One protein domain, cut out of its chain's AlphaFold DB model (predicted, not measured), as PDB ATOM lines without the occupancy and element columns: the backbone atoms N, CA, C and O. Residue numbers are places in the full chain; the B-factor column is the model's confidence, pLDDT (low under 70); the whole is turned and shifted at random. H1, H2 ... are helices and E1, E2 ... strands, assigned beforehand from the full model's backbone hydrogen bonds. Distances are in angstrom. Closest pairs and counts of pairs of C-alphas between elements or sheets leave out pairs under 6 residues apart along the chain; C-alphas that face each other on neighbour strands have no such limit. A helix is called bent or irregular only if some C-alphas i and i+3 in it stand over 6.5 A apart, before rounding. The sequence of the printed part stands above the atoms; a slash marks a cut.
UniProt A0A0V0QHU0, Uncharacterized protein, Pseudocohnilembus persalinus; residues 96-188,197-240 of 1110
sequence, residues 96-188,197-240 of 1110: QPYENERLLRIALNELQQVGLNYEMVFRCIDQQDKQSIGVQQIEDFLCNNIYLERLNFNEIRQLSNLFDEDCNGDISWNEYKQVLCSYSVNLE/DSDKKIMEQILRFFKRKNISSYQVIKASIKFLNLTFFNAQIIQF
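Overview. This is residues 96 to 188 and 197 to 240 of the 1110 residues of an uncharacterized protein of Pseudocohnilembus persalinus (UniProt A0A0V0QHU0). A head of crossed helices, the long H1 and the shorter H2 to H5, holds a tiny two-stranded ladder, E1 with E2, at one side; beyond the cut, H6 and H7 are only loosely joined to this head. Residues 226 to 240, which end in H8, stick out as a tail and add to the length. The printed part has 137 residues, mostly helix, in the order H1 H2 E1 H3 H4 E2 H5 H6 H7 H8; the sheet order is E1 - E2, antiparallel. It is only just compact, close to loose, with a radius of gyration of the C-alphas of 16.7 A, and elongated, spanning 57 by 30 by 29 A.

Along the chain. Find C-alpha 96 at (84.563, 23.548, 30.227); from there H1 runs 27.4 A to residue 114. Next come H2, residues 118 to 125, E1, residues 132 to 134, and H3, residues 135 to 146, 15.5 A long. H3 is neither bent nor irregular, but only just: C-alphas 143 and 146 are 6.4 A apart. Read on through H4, residues 153 to 162, E2, residues 170 to 172, and H5, residues 173 to 182. After the cut, H6 starts at C-alpha 197 (82.781, -16.387, 35.183) and runs 24.6 A to residue 213. H7 holds residues 218 to 228, and H8, residues 236 to 240, ends at C-alpha 240 (112.160, -26.001, 25.493).

Arrangement. Begin at H3, the hub, which touches H2, H4 and H7. H3 and H4 run opposite ways at a steep tilt of 47 degrees, closest at the C-alphas of Val 135 and Ser 160, 5.7 A. H2 only just touches H3, residues 137 to 141 alone, with 3 pairs of C-alphas within 8 A, the closest Ile 125 and Gln 137 at 6.9 A. H3 and H7 touch only at their ends, where the C-alphas of Asn 145 and Tyr 218 are 4.6 A apart. H1, with residues 100 to 104 alone, touches H4 about perpendicular, at 73 degrees; the C-alphas of Leu 103 and Leu 159 are closest, 6.5 A. Between E1 and E2, look for N 133 and O 171 at 2.9 A. H5 is close to but not clearly touching H2, the C-alphas of Phe 122 and Trp 173 being closest at 7.6 A. H6 is likewise close to H2 but not clearly touching: C-alphas of Cys 124 and Leu 207, 7.6 A. H8 touches no helix. Every O i to N i+4 pair is within hydrogen-bond range in H1, H2, H4, H5, H7 and H8; H3 has 7 of 8 and H6 12 of 13.

Size, cuts and confidence. The C-alphas of Gln 96 and Ile 237 are the two farthest apart, 57.8 A. Residues 189 to 196 are not printed, and C-alphas 188 and 197 are 19.4 A apart across this cut. Of the links printed whole, none is long. The model's confidence is under 70 at residues 96 to 97, 184 to 188 and 197 to 240.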
ATOM      1  N   GLN A  96      84.651  24.628  29.227       58.66
ATOM      2  CA  GLN A  96      84.563  23.548  30.227       58.66
ATOM      3  C   GLN A  96      84.450  22.110  29.661       58.66
ATOM      4  O   GLN A  96      85.140  21.234  30.180       58.66
ATOM      5  N   PRO A  97      83.686  21.821  28.582       69.12
ATOM      6  CA  PRO A  97      83.640  20.466  28.021       69.12
ATOM      7  C   PRO A  97      85.005  19.963  27.528       69.12
ATOM      8  O   PRO A  97      85.331  18.794  27.713       69.12
ATOM      9  N   TYR A  98      85.812  20.857  26.947       80.88
ATOM     10  CA  TYR A  98      87.144  20.555  26.415       80.88
ATOM     11  C   TYR A  98      88.191  20.391  27.526       80.88
ATOM     12  O   TYR A  98      89.143  19.626  27.390       80.88
ATOM     13  N   GLU A  99      88.008  21.095  28.643       88.19
ATOM     14  CA  GLU A  99      88.840  20.959  29.838       88.19
ATOM     15  C   GLU A  99      88.630  19.589  30.496       88.19
ATOM     16  O   GLU A  99      89.595  18.852  30.681       88.19
ATOM     17  N   ASN A 100      87.375  19.184  30.714       91.50
ATOM     18  CA  ASN A 100      87.039  17.852  31.226       91.50
ATOM     19  C   ASN A 100      87.529  16.728  30.293       91.50
ATOM     20  O   ASN A 100      88.113  15.751  30.761       91.50
ATOM     21  N   GLU A 101      87.362  16.885  28.972       91.62
ATOM     22  CA  GLU A 101      87.885  15.932  27.983       91.62
ATOM     23  C   GLU A 101      89.420  15.833  28.052       91.62
ATOM     24  O   GLU A 101      89.969  14.729  28.033       91.62
ATOM     25  N   ARG A 102      90.130  16.965  28.189       93.62
ATOM     26  CA  ARG A 102      91.587  16.992  28.410       93.62
ATOM     27  C   ARG A 102      91.968  16.207  29.667       93.62
ATOM     28  O   ARG A 102      92.891  15.399  29.590       93.62
ATOM     29  N   LEU A 103      91.291  16.424  30.797       94.00
ATOM     30  CA  LEU A 103      91.597  15.733  32.056       94.00
ATOM     31  C   LEU A 103      91.399  14.220  31.936       94.00
ATOM     32  O   LEU A 103      92.305  13.454  32.267       94.00
ATOM     33  N   LEU A 104      90.258  13.797  31.381       94.12
ATOM     34  CA  LEU A 104      89.957  12.386  31.155       94.12
ATOM     35  C   LEU A 104      90.995  11.740  30.222       94.12
ATOM     36  O   LEU A 104      91.496  10.657  30.515       94.12
ATOM     37  N   ARG A 105      91.381  12.422  29.130       91.75
ATOM     38  CA  ARG A 105      92.413  11.947  28.192       91.75
ATOM     39  C   ARG A 105      93.807  11.867  28.815       91.75
ATOM     40  O   ARG A 105      94.555  10.964  28.452       91.75
ATOM     41  N   ILE A 106      94.187  12.771  29.719       92.94
ATOM     42  CA  ILE A 106      95.483  12.680  30.414       92.94
ATOM     43  C   ILE A 106      95.490  11.455  31.333       92.94
ATOM     44  O   ILE A 106      96.356  10.594  31.173       92.94
ATOM     45  N   ALA A 107      94.474  11.315  32.191       91.94
ATOM     46  CA  ALA A 107      94.337  10.163  33.081       91.94
ATOM     47  C   ALA A 107      94.276   8.827  32.315       91.94
ATOM     48  O   ALA A 107      94.905   7.860  32.741       91.94
ATOM     49  N   LEU A 108      93.611   8.783  31.152       90.44
ATOM     50  CA  LEU A 108      93.572   7.609  30.267       90.44
ATOM     51  C   LEU A 108      94.968   7.165  29.829       90.44
ATOM     52  O   LEU A 108      95.311   5.993  29.959       90.44
ATOM     53  N   ASN A 109      95.777   8.103  29.335       86.62
ATOM     54  CA  ASN A 109      97.122   7.797  28.855       86.62
ATOM     55  C   ASN A 109      98.060   7.362  29.992       86.62
ATOM     56  O   ASN A 109      98.936   6.529  29.765       86.62
ATOM     57  N   GLU A 110      97.913   7.915  31.197       89.94
ATOM     58  CA  GLU A 110      98.748   7.561  32.352       89.94
ATOM     59  C   GLU A 110      98.336   6.220  32.975       89.94
ATOM     60  O   GLU A 110      99.193   5.374  33.222       89.94
ATOM     61  N   LEU A 111      97.034   5.946  33.115       86.56
ATOM     62  CA  LEU A 111      96.536   4.625  33.517       86.56
ATOM     63  C   LEU A 111      96.966   3.526  32.536       86.56
ATOM     64  O   LEU A 111      97.431   2.468  32.963       86.56
ATOM     65  N   GLN A 112      96.911   3.807  31.230       83.31
ATOM     66  CA  GLN A 112      97.381   2.883  30.198       83.31
ATOM     67  C   GLN A 112      98.898   2.630  30.273       83.31
ATOM     68  O   GLN A 112      99.320   1.491  30.084       83.31
ATOM     69  N   GLN A 113      99.716   3.640  30.604       77.69
ATOM     70  CA  GLN A 113     101.163   3.473  30.847       77.69
ATOM     71  C   GLN A 113     101.464   2.595  32.073       77.69
ATOM     72  O   GLN A 113     102.473   1.894  32.094       77.69
ATOM     73  N   VAL A 114     100.580   2.594  33.073       75.25
ATOM     74  CA  VAL A 114     100.657   1.731  34.267       75.25
ATOM     75  C   VAL A 114     100.063   0.332  34.007       75.25
ATOM     76  O   VAL A 114     100.259  -0.586  34.801       75.25
ATOM     77  N   GLY A 115      99.368   0.133  32.881       81.06
ATOM     78  CA  GLY A 115      98.707  -1.128  32.528       81.06
ATOM     79  C   GLY A 115      97.358  -1.353  33.221       81.06
ATOM     80  O   GLY A 115      96.868  -2.480  33.241       81.06
ATOM     81  N   LEU A 116      96.751  -0.302  33.783       84.00
ATOM     82  CA  LEU A 116      95.431  -0.343  34.415       84.00
ATOM     83  C   LEU A 116      94.355   0.159  33.445       84.00
ATOM     84  O   LEU A 116      94.526   1.194  32.805       84.00
ATOM     85  N   ASN A 117      93.213  -0.532  33.383       88.38
ATOM     86  CA  ASN A 117      92.001   0.008  32.760       88.38
ATOM     87  C   ASN A 117      91.052   0.597  33.825       88.38
ATOM     88  O   ASN A 117      91.217   0.379  35.026       88.38
ATOM     89  N   TYR A 118      90.043   1.355  33.392       86.56
ATOM     90  CA  TYR A 118      89.143   2.067  34.307       86.56
ATOM     91  C   TYR A 118      88.260   1.129  35.145       86.56
ATOM     92  O   TYR A 118      87.967   1.431  36.299       86.56
ATOM     93  N   GLU A 119      87.889  -0.041  34.618       88.06
ATOM     94  CA  GLU A 119      87.162  -1.049  35.397       88.06
ATOM     95  C   GLU A 119      88.021  -1.586  36.557       88.06
ATOM     96  O   GLU A 119      87.530  -1.721  37.679       88.06
ATOM     97  N   MET A 120      89.320  -1.812  36.329       87.19
ATOM     98  CA  MET A 120      90.265  -2.182  37.388       87.19
ATOM     99  C   MET A 120      90.420  -1.072  38.433       87.19
ATOM    100  O   MET A 120      90.482  -1.381  39.620       87.19
ATOM    101  N   VAL A 121      90.448   0.206  38.030       91.62
ATOM    102  CA  VAL A 121      90.497   1.339  38.976       91.62
ATOM    103  C   VAL A 121      89.266   1.335  39.882       91.62
ATOM    104  O   VAL A 121      89.418   1.304  41.101       91.62
ATOM    105  N   PHE A 122      88.059   1.279  39.308       95.12
ATOM    106  CA  PHE A 122      86.817   1.250  40.085       95.12
ATOM    107  C   PHE A 122      86.768   0.046  41.041       95.12
ATOM    108  O   PHE A 122      86.533   0.214  42.235       95.12
ATOM    109  N   ARG A 123      87.071  -1.167  40.550       89.62
ATOM    110  CA  ARG A 123      87.053  -2.405  41.356       89.62
ATOM    111  C   ARG A 123      88.147  -2.476  42.432       89.62
ATOM    112  O   ARG A 123      87.974  -3.187  43.416       89.62
ATOM    113  N   CYS A 124      89.262  -1.759  42.277       87.69
ATOM    114  CA  CYS A 124      90.288  -1.643  43.321       87.69
ATOM    115  C   CYS A 124      89.871  -0.701  44.465       87.69
ATOM    116  O   CYS A 124      90.327  -0.881  45.600       87.69
ATOM    117  N   ILE A 125      89.010   0.280  44.178       92.94
ATOM    118  CA  ILE A 125      88.442   1.201  45.173       92.94
ATOM    119  C   ILE A 125      87.225   0.549  45.854       92.94
ATOM    120  O   ILE A 125      87.138   0.551  47.084       92.94
ATOM    121  N   ASP A 126      86.336  -0.092  45.088       94.88
ATOM    122  CA  ASP A 126      85.175  -0.832  45.603       94.88
ATOM    123  C   ASP A 126      85.547  -2.223  46.154       94.88
ATOM    124  O   ASP A 126      85.120  -3.277  45.679       94.88
ATOM    125  N   GLN A 127      86.330  -2.239  47.233       81.75
ATOM    126  CA  GLN A 127      86.750  -3.462  47.931       81.75
ATOM    127  C   GLN A 127      85.605  -4.208  48.654       81.75
ATOM    128  O   GLN A 127      85.864  -5.170  49.397       81.75
ATOM    129  N   GLN A 128      84.363  -3.735  48.509       86.62
ATOM    130  CA  GLN A 128      83.163  -4.250  49.171       86.62
ATOM    131  C   GLN A 128      82.045  -4.648  48.179       86.62
ATOM    132  O   GLN A 128      81.011  -5.117  48.647       86.62
ATOM    133  N   ASP A 129      82.269  -4.531  46.859       86.88
ATOM    134  CA  ASP A 129      81.307  -4.826  45.771       86.88
ATOM    135  C   ASP A 129      79.954  -4.101  45.961       86.88
ATOM    136  O   ASP A 129      78.876  -4.657  45.742       86.88
ATOM    137  N   LYS A 130      80.014  -2.840  46.419       89.62
ATOM    138  CA  LYS A 130      78.855  -1.951  46.625       89.62
ATOM    139  C   LYS A 130      78.249  -1.438  45.324       89.62
ATOM    140  O   LYS A 130      77.104  -0.994  45.330       89.62
ATOM    141  N   GLN A 131      79.029  -1.444  44.246       92.00
ATOM    142  CA  GLN A 131      78.765  -0.747  42.987       92.00
ATOM    143  C   GLN A 131      78.735   0.789  43.132       92.00
ATOM    144  O   GLN A 131      78.266   1.485  42.227       92.00
ATOM    145  N   SER A 132      79.285   1.320  44.232       94.81
ATOM    146  CA  SER A 132      79.530   2.749  44.455       94.81
ATOM    147  C   SER A 132      80.805   3.007  45.266       94.81
ATOM    148  O   SER A 132      81.181   2.211  46.132       94.81
ATOM    149  N   ILE A 133      81.471   4.130  44.979       97.06
ATOM    150  CA  ILE A 133      82.706   4.585  45.637       97.06
ATOM    151  C   ILE A 133      82.617   6.077  45.969       97.06
ATOM    152  O   ILE A 133      82.198   6.870  45.133       97.06
ATOM    153  N   GLY A 134      83.041   6.490  47.162       96.31
ATOM    154  CA  GLY A 134      83.022   7.909  47.529       96.31
ATOM    155  C   GLY A 134      83.956   8.745  46.645       96.31
ATOM    156  O   GLY A 134      85.062   8.300  46.329       96.31
ATOM    157  N   VAL A 135      83.576   9.983  46.306       96.62
ATOM    158  CA  VAL A 135      84.416  10.926  45.531       96.62
ATOM    159  C   VAL A 135      85.796  11.093  46.169       96.62
ATOM    160  O   VAL A 135      86.813  11.053  45.481       96.62
ATOM    161  N   GLN A 136      85.852  11.183  47.500       94.94
ATOM    162  CA  GLN A 136      87.122  11.252  48.220       94.94
ATOM    163  C   GLN A 136      87.934   9.947  48.110       94.94
ATOM    164  O   GLN A 136      89.156   9.999  48.088       94.94
ATOM    165  N   GLN A 137      87.295   8.778  47.978       95.06
ATOM    166  CA  GLN A 137      88.008   7.503  47.834       95.06
ATOM    167  C   GLN A 137      88.714   7.385  46.479       95.06
ATOM    168  O   GLN A 137      89.809   6.829  46.421       95.06
ATOM    169  N   ILE A 138      88.123   7.912  45.398       94.69
ATOM    170  CA  ILE A 138      88.815   7.996  44.104       94.69
ATOM    171  C   ILE A 138      89.849   9.131  44.084       94.69
ATOM    172  O   ILE A 138      90.935   8.921  43.554       94.69
ATOM    173  N   GLU A 139      89.585  10.272  44.731       95.31
ATOM    174  CA  GLU A 139      90.563  11.360  44.902       95.31
ATOM    175  C   GLU A 139      91.825  10.839  45.626       95.31
ATOM    176  O   GLU A 139      92.939  10.963  45.108       95.31
ATOM    177  N   ASP A 140      91.645  10.129  46.746       92.50
ATOM    178  CA  ASP A 140      92.714   9.479  47.510       92.50
ATOM    179  C   ASP A 140      93.414   8.357  46.721       92.50
ATOM    180  O   ASP A 140      94.626   8.179  46.858       92.50
ATOM    181  N   PHE A 141      92.700   7.594  45.887       93.19
ATOM    182  CA  PHE A 141      93.293   6.511  45.089       93.19
ATOM    183  C   PHE A 141      94.077   7.028  43.871       93.19
ATOM    184  O   PHE A 141      95.124   6.480  43.526       93.19
ATOM    185  N   LEU A 142      93.634   8.106  43.229       91.81
ATOM    186  CA  LEU A 142      94.385   8.723  42.135       91.81
ATOM    187  C   LEU A 142      95.620   9.484  42.655       91.81
ATOM    188  O   LEU A 142      96.679   9.401  42.033       91.81
ATOM    189  N   CYS A 143      95.518  10.153  43.813       89.75
ATOM    190  CA  CYS A 143      96.632  10.887  44.424       89.75
ATOM    191  C   CYS A 143      97.651   9.976  45.126       89.75
ATOM    192  O   CYS A 143      98.834  10.010  44.796       89.75
ATOM    193  N   ASN A 144      97.210   9.178  46.108       84.38
ATOM    194  CA  ASN A 144      98.107   8.421  46.992       84.38
ATOM    195  C   ASN A 144      98.490   7.051  46.424       84.38
ATOM    196  O   ASN A 144      99.517   6.494  46.815       84.38
ATOM    197  N   ASN A 145      97.651   6.495  45.540       84.56
ATOM    198  CA  ASN A 145      97.982   5.279  44.817       84.56
ATOM    199  C   ASN A 145      98.589   5.607  43.447       84.56
ATOM    200  O   ASN A 145      99.805   5.712  43.369       84.56
ATOM    201  N   ILE A 146      97.805   5.784  42.381       80.81
ATOM    202  CA  ILE A 146      98.329   5.741  40.995       80.81
ATOM    203  C   ILE A 146      99.416   6.788  40.681       80.81
ATOM    204  O   ILE A 146     100.330   6.480  39.911       80.81
ATOM    205  N   TYR A 147      99.333   7.978  41.285       79.31
ATOM    206  CA  TYR A 147     100.216   9.127  41.056       79.31
ATOM    207  C   TYR A 147     100.249   9.571  39.582       79.31
ATOM    208  O   TYR A 147     101.163   9.264  38.817       79.31
ATOM    209  N   LEU A 148      99.196  10.291  39.185       87.31
ATOM    210  CA  LEU A 148      99.022  10.870  37.851       87.31
ATOM    211  C   LEU A 148      99.920  12.109  37.674       87.31
ATOM    212  O   LEU A 148      99.494  13.231  37.942       87.31
ATOM    213  N   GLU A 149     101.175  11.904  37.259       86.19
ATOM    214  CA  GLU A 149     102.227  12.936  37.171       86.19
ATOM    215  C   GLU A 149     101.808  14.220  36.430       86.19
ATOM    216  O   GLU A 149     102.277  15.310  36.764       86.19
ATOM    217  N   ARG A 150     100.932  14.114  35.423       90.69
ATOM    218  CA  ARG A 150     100.484  15.249  34.599       90.69
ATOM    219  C   ARG A 150      99.221  15.943  35.109       90.69
ATOM    220  O   ARG A 150      98.818  16.926  34.484       90.69
ATOM    221  N   LEU A 151      98.600  15.467  36.191       92.50
ATOM    222  CA  LEU A 151      97.434  16.095  36.816       92.50
ATOM    223  C   LEU A 151      97.768  16.594  38.222       92.50
ATOM    224  O   LEU A 151      98.105  15.822  39.116       92.50
ATOM    225  N   ASN A 152      97.607  17.897  38.461       94.50
ATOM    226  CA  ASN A 152      97.736  18.422  39.821       94.50
ATOM    227  C   ASN A 152      96.523  18.038  40.694       94.50
ATOM    228  O   ASN A 152      95.458  17.703  40.180       94.50
ATOM    229  N   PHE A 153      96.647  18.162  42.018       93.12
ATOM    230  CA  PHE A 153      95.589  17.811  42.979       93.12
ATOM    231  C   PHE A 153      94.204  18.393  42.630       93.12
ATOM    232  O   PHE A 153      93.200  17.691  42.720       93.12
ATOM    233  N   ASN A 154      94.123  19.642  42.149       94.62
ATOM    234  CA  ASN A 154      92.840  20.238  41.756       94.62
ATOM    235  C   ASN A 154      92.276  19.629  40.462       94.62
ATOM    236  O   ASN A 154      91.062  19.527  40.328       94.62
ATOM    237  N   GLU A 155      93.132  19.210  39.528       95.81
ATOM    238  CA  GLU A 155      92.728  18.503  38.306       95.81
ATOM    239  C   GLU A 155      92.268  17.069  38.620       95.81
ATOM    240  O   GLU A 155      91.245  16.634  38.097       95.81
ATOM    241  N   ILE A 156      92.944  16.360  39.536       95.31
ATOM    242  CA  ILE A 156      92.493  15.048  40.040       95.31
ATOM    243  C   ILE A 156      91.151  15.183  40.768       95.31
ATOM    244  O   ILE A 156      90.246  14.370  40.576       95.31
ATOM    245  N   ARG A 157      90.976  16.242  41.564       95.44
ATOM    246  CA  ARG A 157      89.716  16.536  42.248       95.44
ATOM    247  C   ARG A 157      88.598  16.908  41.276       95.44
ATOM    248  O   ARG A 157      87.478  16.434  41.441       95.44
ATOM    249  N   GLN A 158      88.875  17.697  40.237       95.00
ATOM    250  CA  GLN A 158      87.917  17.974  39.157       95.00
ATOM    251  C   GLN A 158      87.517  16.690  38.421       95.00
ATOM    252  O   GLN A 158      86.330  16.455  38.232       95.00
ATOM    253  N   LEU A 159      88.483  15.829  38.090       95.19
ATOM    254  CA  LEU A 159      88.249  14.513  37.491       95.19
ATOM    255  C   LEU A 159      87.427  13.591  38.410       95.19
ATOM    256  O   LEU A 159      86.568  12.862  37.932       95.19
ATOM    257  N   SER A 160      87.636  13.656  39.726       96.06
ATOM    258  CA  SER A 160      86.872  12.881  40.715       96.06
ATOM    259  C   SER A 160      85.420  13.365  40.816       96.06
ATOM    260  O   SER A 160      84.500  12.555  40.783       96.06
ATOM    261  N   ASN A 161      85.198  14.686  40.848       95.12
ATOM    262  CA  ASN A 161      83.853  15.280  40.804       95.12
ATOM    263  C   ASN A 161      83.163  15.094  39.439       95.12
ATOM    264  O   ASN A 161      81.940  15.118  39.375       95.12
ATOM    265  N   LEU A 162      83.915  14.911  38.345       96.12
ATOM    266  CA  LEU A 162      83.351  14.642  37.018       96.12
ATOM    267  C   LEU A 162      82.583  13.314  36.987       96.12
ATOM    268  O   LEU A 162      81.613  13.212  36.247       96.12
ATOM    269  N   PHE A 163      82.998  12.332  37.795       95.62
ATOM    270  CA  PHE A 163      82.337  11.032  37.925       95.62
ATOM    271  C   PHE A 163      81.087  11.037  38.828       95.62
ATOM    272  O   PHE A 163      80.336  10.068  38.801       95.62
ATOM    273  N   ASP A 164      80.844  12.100  39.603       96.44
ATOM    274  CA  ASP A 164      79.689  12.263  40.505       96.44
ATOM    275  C   ASP A 164      78.615  13.138  39.827       96.44
ATOM    276  O   ASP A 164      78.455  14.330  40.121       96.44
ATOM    277  N   GLU A 165      77.923  12.565  38.832       92.62
ATOM    278  CA  GLU A 165      76.971  13.300  37.986       92.62
ATOM    279  C   GLU A 165      75.778  13.846  38.787       92.62
ATOM    280  O   GLU A 165      75.361  15.001  38.589       92.62
ATOM    281  N   ASP A 166      75.210  13.056  39.706       92.06
ATOM    282  CA  ASP A 166      74.083  13.503  40.528       92.06
ATOM    283  C   ASP A 166      74.513  14.448  41.681       92.06
ATOM    284  O   ASP A 166      73.726  15.324  42.081       92.06
ATOM    285  N   CYS A 167      75.804  14.444  42.033       92.62
ATOM    286  CA  CYS A 167      76.457  15.215  43.095       92.62
ATOM    287  C   CYS A 167      76.011  14.827  44.517       92.62
ATOM    288  O   CYS A 167      75.795  15.714  45.360       92.62
ATOM    289  N   ASN A 168      75.831  13.528  44.775       93.19
ATOM    290  CA  ASN A 168      75.527  12.983  46.100       93.19
ATOM    291  C   ASN A 168      76.788  12.739  46.959       93.19
ATOM    292  O   ASN A 168      76.686  12.790  48.188       93.19
ATOM    293  N   GLY A 169      77.960  12.559  46.335       92.50
ATOM    294  CA  GLY A 169      79.242  12.274  46.992       92.50
ATOM    295  C   GLY A 169      79.735  10.824  46.873       92.50
ATOM    296  O   GLY A 169      80.916  10.583  47.134       92.50
ATOM    297  N   ASP A 170      78.882   9.891  46.440       95.44
ATOM    298  CA  ASP A 170      79.204   8.510  46.066       95.44
ATOM    299  C   ASP A 170      78.967   8.298  44.559       95.44
ATOM    300  O   ASP A 170      77.839   8.337  44.069       95.44
ATOM    301  N   ILE A 171      80.045   8.008  43.833       97.19
ATOM    302  CA  ILE A 171      80.072   7.681  42.406       97.19
ATOM    303  C   ILE A 171      79.567   6.250  42.220       97.19
ATOM    304  O   ILE A 171      80.251   5.300  42.616       97.19
ATOM    305  N   SER A 172      78.417   6.053  41.576       96.56
ATOM    306  CA  SER A 172      77.993   4.708  41.168       96.56
ATOM    307  C   SER A 172      78.778   4.196  39.952       96.56
ATOM    308  O   SER A 172      79.273   4.967  39.126       96.56
ATOM    309  N   TRP A 173      78.833   2.873  39.771       95.19
ATOM    310  CA  TRP A 173      79.404   2.252  38.565       95.19
ATOM    311  C   TRP A 173      78.731   2.750  37.273       95.19
ATOM    312  O   TRP A 173      79.379   2.872  36.233       95.19
ATOM    313  N   ASN A 174      77.439   3.091  37.338       93.25
ATOM    314  CA  ASN A 174      76.695   3.618  36.198       93.25
ATOM    315  C   ASN A 174      77.090   5.055  35.847       93.25
ATOM    316  O   ASN A 174      77.162   5.372  34.664       93.25
ATOM    317  N   GLU A 175      77.354   5.926  36.821       94.00
ATOM    318  CA  GLU A 175      77.848   7.291  36.561       94.00
ATOM    319  C   GLU A 175      79.295   7.251  36.070       94.00
ATOM    320  O   GLU A 175      79.608   7.808  35.017       94.00
ATOM    321  N   TYR A 176      80.146   6.461  36.734       95.00
ATOM    322  CA  TYR A 176      81.526   6.225  36.313       95.00
ATOM    323  C   TYR A 176      81.612   5.769  34.847       95.00
ATOM    324  O   TYR A 176      82.387   6.310  34.054       95.00
ATOM    325  N   LYS A 177      80.757   4.814  34.456       92.94
ATOM    326  CA  LYS A 177      80.654   4.334  33.075       92.94
ATOM    327  C   LYS A 177      80.037   5.365  32.122       92.94
ATOM    328  O   LYS A 177      80.541   5.504  31.010       92.94
ATOM    329  N   GLN A 178      78.979   6.079  32.518       91.12
ATOM    330  CA  GLN A 178      78.330   7.091  31.668       91.12
ATOM    331  C   GLN A 178      79.301   8.204  31.280       91.12
ATOM    332  O   GLN A 178      79.401   8.524  30.097       91.12
ATOM    333  N   VAL A 179      80.101   8.697  32.227       91.94
ATOM    334  CA  VAL A 179      81.147   9.694  31.969       91.94
ATOM    335  C   VAL A 179      82.166   9.183  30.951       91.94
ATOM    336  O   VAL A 179      82.417   9.866  29.957       91.94
ATOM    337  N   LEU A 180      82.696   7.967  31.121       90.81
ATOM    338  CA  LEU A 180      83.659   7.382  30.176       90.81
ATOM    339  C   LEU A 180      83.059   7.204  28.770       90.81
ATOM    340  O   LEU A 180      83.713   7.520  27.775       90.81
ATOM    341  N   CYS A 181      81.801   6.768  28.675       86.62
ATOM    342  CA  CYS A 181      81.083   6.695  27.404       86.62
ATOM    343  C   CYS A 181      80.837   8.086  26.784       86.62
ATOM    344  O   CYS A 181      80.979   8.245  25.572       86.62
ATOM    345  N   SER A 182      80.497   9.100  27.591       84.44
ATOM    346  CA  SER A 182      80.122  10.443  27.120       84.44
ATOM    347  C   SER A 182      81.247  11.147  26.354       84.44
ATOM    348  O   SER A 182      81.003  11.782  25.328       84.44
ATOM    349  N   TYR A 183      82.497  10.952  26.783       82.19
ATOM    350  CA  TYR A 183      83.692  11.537  26.168       82.19
ATOM    351  C   TYR A 183      84.237  10.728  24.978       82.19
ATOM    352  O   TYR A 183      85.361  10.957  24.528       82.19
ATOM    353  N   SER A 184      83.436   9.801  24.436       59.19
ATOM    354  CA  SER A 184      83.783   8.973  23.271       59.19
ATOM    355  C   SER A 184      85.099   8.200  23.450       59.19
ATOM    356  O   SER A 184      85.886   8.039  22.512       59.19
ATOM    357  N   VAL A 185      85.346   7.715  24.671       59.00
ATOM    358  CA  VAL A 185      86.385   6.717  24.938       59.00
ATOM    359  C   VAL A 185      85.937   5.417  24.277       59.00
ATOM    360  O   VAL A 185      84.821   4.951  24.511       59.00
ATOM    361  N   ASN A 186      86.777   4.842  23.416       49.19
ATOM    362  CA  ASN A 186      86.374   3.759  22.517       49.19
ATOM    363  C   ASN A 186      86.389   2.390  23.236       49.19
ATOM    364  O   ASN A 186      87.217   1.529  22.959       49.19
ATOM    365  N   LEU A 187      85.485   2.222  24.208       52.56
ATOM    366  CA  LEU A 187      85.449   1.114  25.177       52.56
ATOM    367  C   LEU A 187      85.049  -0.258  24.598       52.56
ATOM    368  O   LEU A 187      85.048  -1.245  25.331       52.56
ATOM    369  N   GLU A 188      84.699  -0.356  23.312       41.78
ATOM    370  CA  GLU A 188      84.140  -1.582  22.709       41.78
ATOM    371  C   GLU A 188      85.105  -2.789  22.685       41.78
ATOM    372  O   GLU A 188      84.670  -3.901  22.393       41.78
ATOM    373  N   ASP A 197      82.688 -15.829  33.829       41.84
ATOM    374  CA  ASP A 197      82.781 -16.387  35.183       41.84
ATOM    375  C   ASP A 197      84.227 -16.802  35.573       41.84
ATOM    376  O   ASP A 197      84.551 -16.947  36.752       41.84
ATOM    377  N   SER A 198      85.128 -16.950  34.590       40.50
ATOM    378  CA  SER A 198      86.585 -17.067  34.766       40.50
ATOM    379  C   SER A 198      87.224 -15.770  35.262       40.50
ATOM    380  O   SER A 198      87.957 -15.766  36.250       40.50
ATOM    381  N   ASP A 199      86.930 -14.662  34.588       41.41
ATOM    382  CA  ASP A 199      87.640 -13.393  34.739       41.41
ATOM    383  C   ASP A 199      87.213 -12.724  36.058       41.41
ATOM    384  O   ASP A 199      88.048 -12.170  36.778       41.41
ATOM    385  N   LYS A 200      85.945 -12.914  36.466       45.62
ATOM    386  CA  LYS A 200      85.472 -12.586  37.820       45.62
ATOM    387  C   LYS A 200      86.226 -13.372  38.901       45.62
ATOM    388  O   LYS A 200      86.675 -12.772  39.876       45.62
ATOM    389  N   LYS A 201      86.430 -14.685  38.731       47.12
ATOM    390  CA  LYS A 201      87.181 -15.517  39.697       47.12
ATOM    391  C   LYS A 201      88.661 -15.133  39.776       47.12
ATOM    392  O   LYS A 201      89.223 -15.171  40.868       47.12
ATOM    393  N   ILE A 202      89.270 -14.722  38.664       43.56
ATOM    394  CA  ILE A 202      90.645 -14.195  38.629       43.56
ATOM    395  C   ILE A 202      90.721 -12.858  39.383       43.56
ATOM    396  O   ILE A 202      91.549 -12.718  40.283       43.56
ATOM    397  N   MET A 203      89.812 -11.911  39.119       44.59
ATOM    398  CA  MET A 203      89.752 -10.646  39.868       44.59
ATOM    399  C   MET A 203      89.487 -10.865  41.362       44.59
ATOM    400  O   MET A 203      90.151 -10.250  42.195       44.59
ATOM    401  N   GLU A 204      88.605 -11.795  41.738       47.59
ATOM    402  CA  GLU A 204      88.427 -12.183  43.139       47.59
ATOM    403  C   GLU A 204      89.705 -12.773  43.755       47.59
ATOM    404  O   GLU A 204      90.000 -12.487  44.913       47.59
ATOM    405  N   GLN A 205      90.488 -13.573  43.024       46.06
ATOM    406  CA  GLN A 205      91.765 -14.111  43.512       46.06
ATOM    407  C   GLN A 205      92.823 -13.010  43.696       46.06
ATOM    408  O   GLN A 205      93.497 -12.990  44.728       46.06
ATOM    409  N   ILE A 206      92.909 -12.055  42.767       44.25
ATOM    410  CA  ILE A 206      93.795 -10.881  42.843       44.25
ATOM    411  C   ILE A 206      93.413  -9.983  44.035       44.25
ATOM    412  O   ILE A 206      94.260  -9.642  44.862       44.25
ATOM    413  N   LEU A 207      92.124  -9.670  44.202       46.72
ATOM    414  CA  LEU A 207      91.630  -8.881  45.336       46.72
ATOM    415  C   LEU A 207      91.832  -9.619  46.673       46.72
ATOM    416  O   LEU A 207      92.258  -9.010  47.655       46.72
ATOM    417  N   ARG A 208      91.624 -10.946  46.723       49.44
ATOM    418  CA  ARG A 208      91.952 -11.779  47.899       49.44
ATOM    419  C   ARG A 208      93.458 -11.791  48.201       49.44
ATOM    420  O   ARG A 208      93.814 -11.863  49.374       49.44
ATOM    421  N   PHE A 209      94.333 -11.715  47.195       44.97
ATOM    422  CA  PHE A 209      95.787 -11.632  47.383       44.97
ATOM    423  C   PHE A 209      96.196 -10.304  48.035       44.97
ATOM    424  O   PHE A 209      96.811 -10.327  49.104       44.97
ATOM    425  N   PHE A 210      95.776  -9.161  47.478       46.66
ATOM    426  CA  PHE A 210      96.053  -7.846  48.075       46.66
ATOM    427  C   PHE A 210      95.482  -7.734  49.500       46.66
ATOM    428  O   PHE A 210      96.194  -7.337  50.426       46.66
ATOM    429  N   LYS A 211      94.244  -8.205  49.708       48.25
ATOM    430  CA  LYS A 211      93.561  -8.226  51.014       48.25
ATOM    431  C   LYS A 211      94.239  -9.138  52.046       48.25
ATOM    432  O   LYS A 211      94.217  -8.825  53.229       48.25
ATOM    433  N   ARG A 212      94.883 -10.238  51.625       47.53
ATOM    434  CA  ARG A 212      95.690 -11.115  52.504       47.53
ATOM    435  C   ARG A 212      97.049 -10.529  52.876       47.53
ATOM    436  O   ARG A 212      97.570 -10.866  53.934       47.53
ATOM    437  N   LYS A 213      97.645  -9.706  52.010       42.66
ATOM    438  CA  LYS A 213      98.961  -9.088  52.239       42.66
ATOM    439  C   LYS A 213      98.889  -7.703  52.893       42.66
ATOM    440  O   LYS A 213      99.933  -7.146  53.206       42.66
ATOM    441  N   ASN A 214      97.682  -7.182  53.132       46.81
ATOM    442  CA  ASN A 214      97.428  -5.879  53.755       46.81
ATOM    443  C   ASN A 214      98.115  -4.709  53.010       46.81
ATOM    444  O   ASN A 214      98.548  -3.731  53.616       46.81
ATOM    445  N   ILE A 215      98.246  -4.835  51.682       49.41
ATOM    446  CA  ILE A 215      98.959  -3.875  50.829       49.41
ATOM    447  C   ILE A 215      98.050  -2.671  50.568       49.41
ATOM    448  O   ILE A 215      97.153  -2.729  49.731       49.41
ATOM    449  N   SER A 216      98.299  -1.580  51.290       42.97
ATOM    450  CA  SER A 216      97.560  -0.313  51.189       42.97
ATOM    451  C   SER A 216      98.214   0.735  50.280       42.97
ATOM    452  O   SER A 216      97.611   1.779  50.047       42.97
ATOM    453  N   SER A 217      99.431   0.482  49.779       45.88
ATOM    454  CA  SER A 217     100.221   1.444  49.002       45.88
ATOM    455  C   SER A 217     100.571   0.932  47.608       45.88
ATOM    456  O   SER A 217     101.161  -0.138  47.443       45.88
ATOM    457  N   TYR A 218     100.301   1.757  46.601       44.03
ATOM    458  CA  TYR A 218     100.685   1.524  45.215       44.03
ATOM    459  C   TYR A 218     102.190   1.465  44.978       44.03
ATOM    460  O   TYR A 218     102.585   0.784  44.044       44.03
ATOM    461  N   GLN A 219     103.044   2.064  45.815       39.94
ATOM    462  CA  GLN A 219     104.492   1.814  45.727       39.94
ATOM    463  C   GLN A 219     104.770   0.304  45.812       39.94
ATOM    464  O   GLN A 219     105.486  -0.253  44.984       39.94
ATOM    465  N   VAL A 220     104.086  -0.389  46.729       45.81
ATOM    466  CA  VAL A 220     104.173  -1.844  46.893       45.81
ATOM    467  C   VAL A 220     103.403  -2.598  45.800       45.81
ATOM    468  O   VAL A 220     103.829  -3.688  45.435       45.81
ATOM    469  N   ILE A 221     102.325  -2.053  45.218       42.38
ATOM    470  CA  ILE A 221     101.613  -2.693  44.087       42.38
ATOM    471  C   ILE A 221     102.417  -2.578  42.782       42.38
ATOM    472  O   ILE A 221     102.614  -3.583  42.110       42.38
ATOM    473  N   LYS A 222     102.938  -1.394  42.447       39.31
ATOM    474  CA  LYS A 222     103.819  -1.119  41.299       39.31
ATOM    475  C   LYS A 222     105.123  -1.907  41.421       39.31
ATOM    476  O   LYS A 222     105.518  -2.554  40.454       39.31
ATOM    477  N   ALA A 223     105.722  -1.955  42.617       39.00
ATOM    478  CA  ALA A 223     106.830  -2.861  42.905       39.00
ATOM    479  C   ALA A 223     106.414  -4.328  42.734       39.00
ATOM    480  O   ALA A 223     107.087  -5.044  42.010       39.00
ATOM    481  N   SER A 224     105.286  -4.777  43.300       39.47
ATOM    482  CA  SER A 224     104.830  -6.174  43.182       39.47
ATOM    483  C   SER A 224     104.521  -6.583  41.743       39.47
ATOM    484  O   SER A 224     104.838  -7.701  41.371       39.47
ATOM    485  N   ILE A 225     103.936  -5.714  40.915       38.09
ATOM    486  CA  ILE A 225     103.646  -6.000  39.501       38.09
ATOM    487  C   ILE A 225     104.949  -6.032  38.692       38.09
ATOM    488  O   ILE A 225     105.177  -6.982  37.946       38.09
ATOM    489  N   LYS A 226     105.857  -5.066  38.896       36.69
ATOM    490  CA  LYS A 226     107.184  -5.064  38.254       36.69
ATOM    491  C   LYS A 226     108.029  -6.275  38.694       36.69
ATOM    492  O   LYS A 226     108.692  -6.883  37.869       36.69
ATOM    493  N   PHE A 227     107.937  -6.682  39.960       36.44
ATOM    494  CA  PHE A 227     108.618  -7.841  40.553       36.44
ATOM    495  C   PHE A 227     107.979  -9.185  40.164       36.44
ATOM    496  O   PHE A 227     108.693 -10.169  39.999       36.44
ATOM    497  N   LEU A 228     106.659  -9.245  39.952       34.12
ATOM    498  CA  LEU A 228     105.969 -10.413  39.382       34.12
ATOM    499  C   LEU A 228     106.311 -10.611  37.900       34.12
ATOM    500  O   LEU A 228     106.354 -11.753  37.453       34.12
ATOM    501  N   ASN A 229     106.606  -9.530  37.173       36.38
ATOM    502  CA  ASN A 229     107.150  -9.587  35.814       36.38
ATOM    503  C   ASN A 229     108.656  -9.930  35.775       36.38
ATOM    504  O   ASN A 229     109.148 -10.303  34.717       36.38
ATOM    505  N   LEU A 230     109.382  -9.813  36.896       31.22
ATOM    506  CA  LEU A 230     110.838 -10.032  36.979       31.22
ATOM    507  C   LEU A 230     111.252 -11.260  37.820       31.22
ATOM    508  O   LEU A 230     112.438 -11.567  37.903       31.22
ATOM    509  N   THR A 231     110.319 -11.981  38.459       28.95
ATOM    510  CA  THR A 231     110.648 -13.132  39.326       28.95
ATOM    511  C   THR A 231     109.616 -14.277  39.249       28.95
ATOM    512  O   THR A 231     108.402 -14.080  39.291       28.95
ATOM    513  N   PHE A 232     110.005 -15.554  39.181       33.91
ATOM    514  CA  PHE A 232     111.329 -16.168  39.038       33.91
ATOM    515  C   PHE A 232     111.143 -17.551  38.379       33.91
ATOM    516  O   PHE A 232     110.014 -17.963  38.111       33.91
ATOM    517  N   PHE A 233     112.247 -18.258  38.148       34.38
ATOM    518  CA  PHE A 233     112.332 -19.608  37.585       34.38
ATOM    519  C   PHE A 233     111.222 -20.603  37.980       34.38
ATOM    520  O   PHE A 233     111.096 -20.956  39.149       34.38
ATOM    521  N   ASN A 234     110.546 -21.168  36.969       33.97
ATOM    522  CA  ASN A 234     110.636 -22.619  36.707       33.97
ATOM    523  C   ASN A 234     110.346 -23.009  35.231       33.97
ATOM    524  O   ASN A 234     109.808 -24.073  34.941       33.97
ATOM    525  N   ALA A 235     110.643 -22.114  34.277       36.78
ATOM    526  CA  ALA A 235     110.057 -22.174  32.934       36.78
ATOM    527  C   ALA A 235     110.908 -22.853  31.835       36.78
ATOM    528  O   ALA A 235     110.316 -23.425  30.930       36.78
ATOM    529  N   GLN A 236     112.253 -22.844  31.868       38.56
ATOM    530  CA  GLN A 236     113.061 -23.239  30.686       38.56
ATOM    531  C   GLN A 236     112.835 -24.681  30.210       38.56
ATOM    532  O   GLN A 236     112.776 -24.903  29.005       38.56
ATOM    533  N   ILE A 237     112.694 -25.652  31.121       38.25
ATOM    534  CA  ILE A 237     112.464 -27.062  30.746       38.25
ATOM    535  C   ILE A 237     111.125 -27.182  30.002       38.25
ATOM    536  O   ILE A 237     111.062 -27.716  28.897       38.25
ATOM    537  N   ILE A 238     110.087 -26.558  30.562       37.50
ATOM    538  CA  ILE A 238     108.740 -26.469  29.993       37.50
ATOM    539  C   ILE A 238     108.754 -25.755  28.631       37.50
ATOM    540  O   ILE A 238     108.139 -26.216  27.672       37.50
ATOM    541  N   GLN A 239     109.469 -24.630  28.537       46.72
ATOM    542  CA  GLN A 239     109.572 -23.807  27.331       46.72
ATOM    543  C   GLN A 239     110.287 -24.549  26.195       46.72
ATOM    544  O   GLN A 239     109.820 -24.491  25.061       46.72
ATOM    545  N   PHE A 240     111.378 -25.264  26.488       41.75
ATOM    546  CA  PHE A 240     112.160 -26.001  25.493       41.75
ATOM    547  C   PHE A 240     111.414 -27.232  24.961       41.75
ATOM    548  O   PHE A 240     111.353 -27.449  23.752       41.75
TER     549      PHE A 240